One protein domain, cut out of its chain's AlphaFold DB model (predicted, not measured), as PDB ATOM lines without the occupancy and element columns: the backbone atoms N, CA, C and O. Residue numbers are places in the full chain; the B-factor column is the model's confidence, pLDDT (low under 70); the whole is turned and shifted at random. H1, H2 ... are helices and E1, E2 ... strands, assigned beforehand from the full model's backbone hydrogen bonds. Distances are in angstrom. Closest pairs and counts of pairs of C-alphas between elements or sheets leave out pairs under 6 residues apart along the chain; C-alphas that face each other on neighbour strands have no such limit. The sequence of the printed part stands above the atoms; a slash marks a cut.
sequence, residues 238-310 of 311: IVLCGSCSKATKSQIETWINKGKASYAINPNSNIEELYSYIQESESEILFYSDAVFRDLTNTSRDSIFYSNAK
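What this domain is: This is residues 238 to 310 of the 311 residues of a protein of Holdemanella biformis (UniProt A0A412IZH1). Picture a small sheet of three parallel strands as the core, with helix H1 over one face and helix H2 over the other. Short H3 follows straight on from E3 at the sheet's end, and residues 295 to 310, with the short H4, stick out as a tail. The printed part has 73 residues, with named elements in the order E1 H1 E2 H2 E3 H3 H4, and the sheet runs E1 E3 E2. The class is mixed, helices and strands. The whole is only just loose, close to compact, with a radius of gyration of the C-alphas of 13.9 A and spans of 39 by 28 by 19 A.

How they stand to each other: Begin at the inner strand E3, residues 285 to 289. On one side find the edge strand E1, residues 238 to 241, parallel at 18 degrees, with N 239 and O 285 within hydrogen-bond range at 2.8 A. On the other side is the edge strand E2, residues 262 to 265, parallel at 27 degrees, with N 265 and O 288 at 2.7 A. H1, residues 246 to 257, is on the sheet at a height of 10.1 A, over E3 and only just over E1, where 3 of its C-alphas fall; it runs slantwise to the strands, at 40 degrees to E3 on the local plane. Its closest C-alphas to E3 are those of Ile 252 and Tyr 288, 7.6 A apart. E1, H1 and E2 form a split strand-helix-strand unit, two parallel strands with E3 between them, its crossover right-handed. H2, residues 271 to 280, is on the opposite face, also at a height of 10.1 A, over E3 and along the strands, at 12 degrees to E3 on the local plane; its closest C-alphas to E3 are those of Ile 278 and Ile 285, 7.5 A apart. E2, H2 and E3 form a strand-helix-strand unit, two parallel neighbours joined through a helix, also right-handed. H3, residues 290 to 293, only grazes the sheet with residues 290 to 292. H1, with residues 248 to 249 alone, only just touches H3, with 3 pairs of C-alphas within 8 A; the closest C-alphas, of Lys 249 and Val 292, are 6.0 A apart. H4, residues 305 to 308, is not on the sheet and is apart from H3. In H1 and H2 every O i to N i+4 pair is within hydrogen-bond range; H3 and H4 are too short for such a pair.

Where its parts are: Find C-alpha 238 at (214.545, 354.256, 301.461), where E1 begins, 9.9 A long. E3 is 13.6 A, E2 9.8 A, H1 16.4 A, H2 14.4 A, H3 5.9 A and H4 5.7 A long, from first to last C-alpha. H4 ends at C-alpha 308, (237.371, 359.354, 292.175).

The domain as a whole: The C-alphas of Glu 282 and Ser 303 are the two farthest apart, at 39.2 A. The printed part has no cut. The link from H3 to H4, 11 residues, is long. Residues 296 to 310 are under pLDDT 70.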
ATOM      1  N   ILE A 238     213.945 353.695 302.670       90.00
ATOM      2  CA  ILE A 238     214.545 354.256 301.461       90.00
ATOM      3  C   ILE A 238     215.015 353.102 300.579       90.00
ATOM      4  O   ILE A 238     215.747 352.221 301.031       90.00
ATOM      5  N   VAL A 239     214.624 353.128 299.310       91.06
ATOM      6  CA  VAL A 239     215.100 352.218 298.270       91.06
ATOM      7  C   VAL A 239     216.055 352.995 297.370       91.06
ATOM      8  O   VAL A 239     215.677 354.015 296.805       91.06
ATOM      9  N   LEU A 240     217.296 352.526 297.232       91.94
ATOM     10  CA  LEU A 240     218.315 353.150 296.384       91.94
ATOM     11  C   LEU A 240     218.617 352.253 295.184       91.94
ATOM     12  O   LEU A 240     218.968 351.083 295.347       91.94
ATOM     13  N   CYS A 241     218.505 352.798 293.977       89.69
ATOM     14  CA  CYS A 241     218.577 352.027 292.746       89.69
ATOM     15  C   CYS A 241     219.552 352.637 291.728       89.69
ATOM     16  O   CYS A 241     219.198 353.503 290.934       89.69
ATOM     17  N   GLY A 242     220.805 352.178 291.739       85.31
ATOM     18  CA  GLY A 242     221.834 352.646 290.796       85.31
ATOM     19  C   GLY A 242     221.962 351.816 289.510       85.31
ATOM     20  O   GLY A 242     222.638 352.233 288.574       85.31
ATOM     21  N   SER A 243     221.359 350.625 289.457       81.62
ATOM     22  CA  SER A 243     221.498 349.718 288.310       81.62
ATOM     23  C   SER A 243     220.682 350.202 287.110       81.62
ATOM     24  O   SER A 243     219.523 350.576 287.245       81.62
ATOM     25  N   CYS A 244     221.270 350.125 285.913       84.69
ATOM     26  CA  CYS A 244     220.613 350.477 284.648       84.69
ATOM     27  C   CYS A 244     220.180 349.237 283.839       84.69
ATOM     28  O   CYS A 244     220.077 349.281 282.614       84.69
ATOM     29  N   SER A 245     219.985 348.090 284.498       76.75
ATOM     30  CA  SER A 245     219.594 346.847 283.821       76.75
ATOM     31  C   SER A 245     218.131 346.867 283.350       76.75
ATOM     32  O   SER A 245     217.298 347.576 283.913       76.75
ATOM     33  N   LYS A 246     217.779 346.011 282.375       75.75
ATOM     34  CA  LYS A 246     216.379 345.831 281.932       75.75
ATOM     35  C   LYS A 246     215.443 345.428 283.080       75.75
ATOM     36  O   LYS A 246     214.327 345.931 283.159       75.75
ATOM     37  N   ALA A 247     215.899 344.546 283.971       81.00
ATOM     38  CA  ALA A 247     215.118 344.119 285.132       81.00
ATOM     39  C   ALA A 247     214.887 345.287 286.099       81.00
ATOM     40  O   ALA A 247     213.762 345.529 286.528       81.00
ATOM     41  N   THR A 248     215.943 346.054 286.370       87.75
ATOM     42  CA  THR A 248     215.873 347.235 287.230       87.75
ATOM     43  C   THR A 248     214.938 348.298 286.662       87.75
ATOM     44  O   THR A 248     214.099 348.818 287.392       87.75
ATOM     45  N   LYS A 249     215.003 348.554 285.350       90.50
ATOM     46  CA  LYS A 249     214.067 349.441 284.654       90.50
ATOM     47  C   LYS A 249     212.612 349.033 284.900       90.50
ATOM     48  O   LYS A 249     211.822 349.849 285.357       90.50
ATOM     49  N   SER A 250     212.284 347.758 284.685       91.50
ATOM     50  CA  SER A 250     210.927 347.232 284.890       91.50
ATOM     51  C   SER A 250     210.458 347.333 286.352       91.50
ATOM     52  O   SER A 250     209.292 347.634 286.617       91.50
ATOM     53  N   GLN A 251     211.363 347.137 287.319       94.69
ATOM     54  CA  GLN A 251     211.071 347.309 288.747       94.69
ATOM     55  C   GLN A 251     210.761 348.772 289.096       94.69
ATOM     56  O   GLN A 251     209.795 349.030 289.815       94.69
ATOM     57  N   ILE A 252     211.540 349.718 288.561       95.69
ATOM     58  CA  ILE A 252     211.317 351.161 288.739       95.69
ATOM     59  C   ILE A 252     209.986 351.576 288.100       95.69
ATOM     60  O   ILE A 252     209.171 352.217 288.758       95.69
ATOM     61  N   GLU A 253     209.715 351.154 286.862       95.75
ATOM     62  CA  GLU A 253     208.437 351.414 286.180       95.75
ATOM     63  C   GLU A 253     207.252 350.880 286.994       95.75
ATOM     64  O   GLU A 253     206.265 351.582 287.195       95.75
ATOM     65  N   THR A 254     207.363 349.669 287.546       96.94
ATOM     66  CA  THR A 254     206.323 349.083 288.407       96.94
ATOM     67  C   THR A 254     206.096 349.899 289.682       96.94
ATOM     68  O   THR A 254     204.954 350.052 290.115       96.94
ATOM     69  N   TRP A 255     207.162 350.414 290.303       95.50
ATOM     70  CA  TRP A 255     207.072 351.271 291.487       95.50
ATOM     71  C   TRP A 255     206.337 352.579 291.178       95.50
ATOM     72  O   TRP A 255     205.386 352.931 291.878       95.50
ATOM     73  N   ILE A 256     206.739 353.252 290.095       94.12
ATOM     74  CA  ILE A 256     206.153 354.519 289.641       94.12
ATOM     75  C   ILE A 256     204.684 354.329 289.249       94.12
ATOM     76  O   ILE A 256     203.828 355.092 289.691       94.12
ATOM     77  N   ASN A 257     204.358 353.270 288.503       95.88
ATOM     78  CA  ASN A 257     202.987 352.978 288.069       95.88
ATOM     79  C   ASN A 257     202.031 352.684 289.235       95.88
ATOM     80  O   ASN A 257     200.821 352.840 289.095       95.88
ATOM     81  N   LYS A 258     202.555 352.275 290.397       95.44
ATOM     82  CA  LYS A 258     201.774 352.118 291.634       95.44
ATOM     83  C   LYS A 258     201.550 353.440 292.383       95.44
ATOM     84  O   LYS A 258     200.965 353.413 293.460       95.44
ATOM     85  N   GLY A 259     202.031 354.569 291.858       92.38
ATOM     86  CA  GLY A 259     201.899 355.888 292.478       92.38
ATOM     87  C   GLY A 259     202.754 356.076 293.733       92.38
ATOM     88  O   GLY A 259     202.478 356.967 294.530       92.38
ATOM     89  N   LYS A 260     203.770 355.229 293.948       91.56
ATOM     90  CA  LYS A 260     204.663 355.347 295.106       91.56
ATOM     91  C   LYS A 260     205.673 356.482 294.908       91.56
ATOM     92  O   LYS A 260     206.143 356.711 293.794       91.56
ATOM     93  N   ALA A 261     206.057 357.139 296.005       92.19
ATOM     94  CA  ALA A 261     207.030 358.227 295.990       92.19
ATOM     95  C   ALA A 261     208.361 357.776 295.366       92.19
ATOM     96  O   ALA A 261     208.903 356.717 295.703       92.19
ATOM     97  N   SER A 262     208.886 358.573 294.438       93.00
ATOM     98  CA  SER A 262     210.171 358.302 293.803       93.00
ATOM     99  C   SER A 262     210.860 359.585 293.352       93.00
ATOM    100  O   SER A 262     210.197 360.587 293.096       93.00
ATOM    101  N   TYR A 263     212.185 359.540 293.248       92.38
ATOM    102  CA  TYR A 263     213.018 360.656 292.824       92.38
ATOM    103  C   TYR A 263     214.125 360.155 291.887       92.38
ATOM    104  O   TYR A 263     214.874 359.228 292.213       92.38
ATOM    105  N   ALA A 264     214.228 360.771 290.711       93.44
ATOM    106  CA  ALA A 264     215.237 360.439 289.713       93.44
ATOM    107  C   ALA A 264     216.536 361.216 289.990       93.44
ATOM    108  O   ALA A 264     216.567 362.442 289.907       93.44
ATOM    109  N   ILE A 265     217.615 360.501 290.294       92.44
ATOM    110  CA  ILE A 265     218.952 361.062 290.485       92.44
ATOM    111  C   ILE A 265     219.635 361.192 289.127       92.44
ATOM    112  O   ILE A 265     219.789 360.209 288.398       92.44
ATOM    113  N   ASN A 266     220.102 362.399 288.836       88.31
ATOM    114  CA  ASN A 266     220.923 362.731 287.681       88.31
ATOM    115  C   ASN A 266     222.225 363.429 288.146       88.31
ATOM    116  O   ASN A 266     222.353 363.755 289.328       88.31
ATOM    117  N   PRO A 267     223.209 363.677 287.259       83.38
ATOM    118  CA  PRO A 267     224.486 364.292 287.648       83.38
ATOM    119  C   PRO A 267     224.387 365.685 288.293       83.38
ATOM    120  O   PRO A 267     225.330 366.102 288.955       83.38
ATOM    121  N   ASN A 268     223.268 366.392 288.110       86.25
ATOM    122  CA  ASN A 268     223.020 367.718 288.675       86.25
ATOM    123  C   ASN A 268     222.154 367.676 289.948       86.25
ATOM    124  O   ASN A 268     221.831 368.731 290.489       86.25
ATOM    125  N   SER A 269     221.739 366.494 290.418       86.50
ATOM    126  CA  SER A 269     220.943 366.364 291.644       86.50
ATOM    127  C   SER A 269     221.737 366.826 292.872       86.50
ATOM    128  O   SER A 269     222.878 366.407 293.070       86.50
ATOM    129  N   ASN A 270     221.122 367.657 293.721       86.56
ATOM    130  CA  ASN A 270     221.734 368.160 294.953       86.56
ATOM    131  C   ASN A 270     221.452 367.210 296.136       86.56
ATOM    132  O   ASN A 270     220.312 366.821 296.381       86.56
ATOM    133  N   ILE A 271     222.490 366.874 296.907       85.44
ATOM    134  CA  ILE A 271     222.393 366.079 298.140       85.44
ATOM    135  C   ILE A 271     221.452 366.719 299.171       85.44
ATOM    136  O   ILE A 271     220.703 366.002 299.827       85.44
ATOM    137  N   GLU A 272     221.457 368.042 299.314       88.06
ATOM    138  CA  GLU A 272     220.600 368.759 300.270       88.06
ATOM    139  C   GLU A 272     219.116 368.594 299.924       88.06
ATOM    140  O   GLU A 272     218.299 368.322 300.799       88.06
ATOM    141  N   GLU A 273     218.780 368.671 298.635       85.19
ATOM    142  CA  GLU A 273     217.423 368.447 298.133       85.19
ATOM    143  C   GLU A 273     216.975 367.002 298.383       85.19
ATOM    144  O   GLU A 273     215.871 366.769 298.875       85.19
ATOM    145  N   LEU A 274     217.863 366.031 298.133       86.44
ATOM    146  CA  LEU A 274     217.615 364.618 298.431       86.44
ATOM    147  C   LEU A 274     217.325 364.405 299.927       86.44
ATOM    148  O   LEU A 274     216.398 363.670 300.272       86.44
ATOM    149  N   TYR A 275     218.081 365.057 300.818       86.25
ATOM    150  CA  TYR A 275     217.854 364.986 302.266       86.25
ATOM    151  C   TYR A 275     216.508 365.580 302.678       86.25
ATOM    152  O   TYR A 275     215.788 364.938 303.445       86.25
ATOM    153  N   SER A 276     216.148 366.761 302.169       86.38
ATOM    154  CA  SER A 276     214.839 367.370 302.438       86.38
ATOM    155  C   SER A 276     213.707 366.448 301.989       86.38
ATOM    156  O   SER A 276     212.792 366.167 302.760       86.38
ATOM    157  N   TYR A 277     213.839 365.858 300.801       83.56
ATOM    158  CA  TYR A 277     212.850 364.939 300.248       83.56
ATOM    159  C   TYR A 277     212.699 363.651 301.085       83.56
ATOM    160  O   TYR A 277     211.594 363.140 301.260       83.56
ATOM    161  N   ILE A 278     213.792 363.146 301.677       86.00
ATOM    162  CA  ILE A 278     213.751 362.037 302.650       86.00
ATOM    163  C   ILE A 278     213.021 362.449 303.937       86.00
ATOM    164  O   ILE A 278     212.263 361.651 304.491       86.00
ATOM    165  N   GLN A 279     213.267 363.660 304.449       85.12
ATOM    166  CA  GLN A 279     212.646 364.122 305.693       85.12
ATOM    167  C   GLN A 279     211.139 364.338 305.542       85.12
ATOM    168  O   GLN A 279     210.381 363.901 306.413       85.12
ATOM    169  N   GLU A 280     210.730 364.946 304.428       84.50
ATOM    170  CA  GLU A 280     209.335 365.228 304.077       84.50
ATOM    171  C   GLU A 280     208.540 363.964 303.732       84.50
ATOM    172  O   GLU A 280     207.322 363.933 303.900       84.50
ATOM    173  N   SER A 281     209.204 362.893 303.286       79.69
ATOM    174  CA  SER A 281     208.516 361.644 302.975       79.69
ATOM    175  C   SER A 281     208.002 360.949 304.243       79.69
ATOM    176  O   SER A 281     208.752 360.621 305.174       79.69
ATOM    177  N   GLU A 282     206.694 360.698 304.267       79.00
ATOM    178  CA  GLU A 282     206.014 359.911 305.302       79.00
ATOM    179  C   GLU A 282     205.953 358.412 304.967       79.00
ATOM    180  O   GLU A 282     205.583 357.602 305.816       79.00
ATOM    181  N   SER A 283     206.332 358.026 303.744       81.00
ATOM    182  CA  SER A 283     206.213 356.665 303.221       81.00
ATOM    183  C   SER A 283     207.546 356.109 302.720       81.00
ATOM    184  O   SER A 283     208.596 356.743 302.796       81.00
ATOM    185  N   GLU A 284     207.506 354.896 302.174       88.69
ATOM    186  CA  GLU A 284     208.628 354.343 301.422       88.69
ATOM    187  C   GLU A 284     208.946 355.232 300.212       88.69
ATOM    188  O   GLU A 284     208.031 355.635 299.484       88.69
ATOM    189  N   ILE A 285     210.229 355.487 299.966       91.50
ATOM    190  CA  ILE A 285     210.683 356.297 298.835       91.50
ATOM    191  C   ILE A 285     211.753 355.583 298.010       91.50
ATOM    192  O   ILE A 285     212.684 354.992 298.555       91.50
ATOM    193  N   LEU A 286     211.635 355.667 296.682       93.25
ATOM    194  CA  LEU A 286     212.616 355.155 295.727       93.25
ATOM    195  C   LEU A 286     213.468 356.281 295.134       93.25
ATOM    196  O   LEU A 286     212.963 357.100 294.375       93.25
ATOM    197  N   PHE A 287     214.774 356.251 295.364       94.31
ATOM    198  CA  PHE A 287     215.736 357.016 294.575       94.31
ATOM    199  C   PHE A 287     216.347 356.122 293.504       94.31
ATOM    200  O   PHE A 287     216.849 355.039 293.814       94.31
ATOM    201  N   TYR A 288     216.337 356.559 292.247       93.94
ATOM    202  CA  TYR A 288     216.872 355.765 291.142       93.94
ATOM    203  C   TYR A 288     217.715 356.595 290.179       93.94
ATOM    204  O   TYR A 288     217.458 357.778 290.003       93.94
ATOM    205  N   SER A 289     218.717 355.986 289.541       92.38
ATOM    206  CA  SER A 289     219.492 356.661 288.496       92.38
ATOM    207  C   SER A 289     218.633 356.871 287.254       92.38
ATOM    208  O   SER A 289     218.131 355.909 286.673       92.38
ATOM    209  N   ASP A 290     218.501 358.116 286.808       90.75
ATOM    210  CA  ASP A 290     217.721 358.457 285.618       90.75
ATOM    211  C   ASP A 290     218.322 357.889 284.318       90.75
ATOM    212  O   ASP A 290     217.619 357.694 283.324       90.75
ATOM    213  N   ALA A 291     219.609 357.531 284.355       87.69
ATOM    214  CA  ALA A 291     220.331 356.867 283.281       87.69
ATOM    215  C   ALA A 291     219.673 355.553 282.834       87.69
ATOM    216  O   ALA A 291     219.825 355.167 281.678       87.69
ATOM    217  N   VAL A 292     218.877 354.901 283.693       88.56
ATOM    218  CA  VAL A 292     218.119 353.685 283.349       88.56
ATOM    219  C   VAL A 292     217.102 353.899 282.216       88.56
ATOM    220  O   VAL A 292     216.737 352.948 281.520       88.56
ATOM    221  N   PHE A 293     216.653 355.140 282.008       87.75
ATOM    222  CA  PHE A 293     215.716 355.518 280.948       87.75
ATOM    223  C   PHE A 293     216.383 356.226 279.765       87.75
ATOM    224  O   PHE A 293     215.715 356.480 278.763       87.75
ATOM    225  N   ARG A 294     217.682 356.536 279.852       83.56
ATOM    226  CA  ARG A 294     218.416 357.256 278.807       83.56
ATOM    227  C   ARG A 294     218.993 356.293 277.770       83.56
ATOM    228  O   ARG A 294     219.400 355.178 278.091       83.56
ATOM    229  N   ASP A 295     219.074 356.755 276.524       73.31
ATOM    230  CA  ASP A 295     219.866 356.087 275.494       73.31
ATOM    231  C   ASP A 295     221.340 356.494 275.648       73.31
ATOM    232  O   ASP A 295     221.722 357.637 275.397       73.31
ATOM    233  N   LEU A 296     222.160 355.554 276.119       67.69
ATOM    234  CA  LEU A 296     223.585 355.756 276.392       67.69
ATOM    235  C   LEU A 296     224.487 355.283 275.237       67.69
ATOM    236  O   LEU A 296     225.707 355.213 275.393       67.69
ATOM    237  N   THR A 297     223.919 354.952 274.072       64.12
ATOM    238  CA  THR A 297     224.686 354.470 272.908       64.12
ATOM    239  C   THR A 297     225.732 355.473 272.412       64.12
ATOM    240  O   THR A 297     226.774 355.053 271.914       64.12
ATOM    241  N   ASN A 298     225.506 356.775 272.622       53.84
ATOM    242  CA  ASN A 298     226.385 357.862 272.169       53.84
ATOM    243  C   ASN A 298     227.051 358.663 273.303       53.84
ATOM    244  O   ASN A 298     227.672 359.694 273.049       53.84
ATOM    245  N   THR A 299     226.933 358.233 274.560       58.75
ATOM    246  CA  THR A 299     227.574 358.942 275.681       58.75
ATOM    247  C   THR A 299     229.067 358.629 275.768       58.75
ATOM    248  O   THR A 299     229.471 357.466 275.823       58.75
ATOM    249  N   SER A 300     229.899 359.674 275.812       54.28
ATOM    250  CA  SER A 300     231.332 359.550 276.076       54.28
ATOM    251  C   SER A 300     231.569 359.074 277.513       54.28
ATOM    252  O   SER A 300     230.904 359.504 278.455       54.28
ATOM    253  N   ARG A 301     232.522 358.153 277.698       54.97
ATOM    254  CA  ARG A 301     232.956 357.745 279.039       54.97
ATOM    255  C   ARG A 301     233.760 358.883 279.650       54.97
ATOM    256  O   ARG A 301     234.816 359.224 279.124       54.97
ATOM    257  N   ASP A 302     233.279 359.433 280.757       51.84
ATOM    258  CA  ASP A 302     234.036 360.418 281.518       51.84
ATOM    259  C   ASP A 302     235.241 359.733 282.182       51.84
ATOM    260  O   ASP A 302     235.100 358.819 283.005       51.84
ATOM    261  N   SER A 303     236.445 360.144 281.788       47.78
ATOM    262  CA  SER A 303     237.709 359.597 282.286       47.78
ATOM    263  C   SER A 303     237.934 359.894 283.775       47.78
ATOM    264  O   SER A 303     238.756 359.231 284.410       47.78
ATOM    265  N   ILE A 304     237.171 360.830 284.354       50.66
ATOM    266  CA  ILE A 304     237.276 361.277 285.748       50.66
ATOM    267  C   ILE A 304     236.526 360.342 286.718       50.66
ATOM    268  O   ILE A 304     236.888 360.230 287.890       50.66
ATOM    269  N   PHE A 305     235.522 359.586 286.262       45.91
ATOM    270  CA  PHE A 305     234.740 358.708 287.150       45.91
ATOM    271  C   PHE A 305     235.607 357.628 287.829       45.91
ATOM    272  O   PHE A 305     235.443 357.320 289.011       45.91
ATOM    273  N   TYR A 306     236.598 357.095 287.109       42.75
ATOM    274  CA  TYR A 306     237.495 356.058 287.623       42.75
ATOM    275  C   TYR A 306     238.589 356.587 288.563       42.75
ATOM    276  O   TYR A 306     239.139 355.803 289.340       42.75
ATOM    277  N   SER A 307     238.917 357.883 288.519       40.25
ATOM    278  CA  SER A 307     239.919 358.470 289.421       40.25
ATOM    279  C   SER A 307     239.341 358.760 290.809       40.25
ATOM    280  O   SER A 307     240.057 358.616 291.800       40.25
ATOM    281  N   ASN A 308     238.043 359.067 290.903       39.53
ATOM    282  CA  ASN A 308     237.371 359.354 292.175       39.53
ATOM    283  C   ASN A 308     236.863 358.106 292.915       39.53
ATOM    284  O   ASN A 308     236.780 358.129 294.137       39.53
ATOM    285  N   ALA A 309     236.606 356.992 292.220       36.25
ATOM    286  CA  ALA A 309     236.209 355.724 292.852       36.25
ATOM    287  C   ALA A 309     237.352 355.004 293.611       36.25
ATOM    288  O   ALA A 309     237.133 353.940 294.189       36.25
ATOM    289  N   LYS A 310     238.575 355.557 293.583       33.97
ATOM    290  CA  LYS A 310     239.767 355.044 294.282       33.97
ATOM    291  C   LYS A 310     240.063 355.736 295.623       33.97
ATOM    292  O   LYS A 310     241.082 355.408 296.229       33.97
TER     293      LYS A 310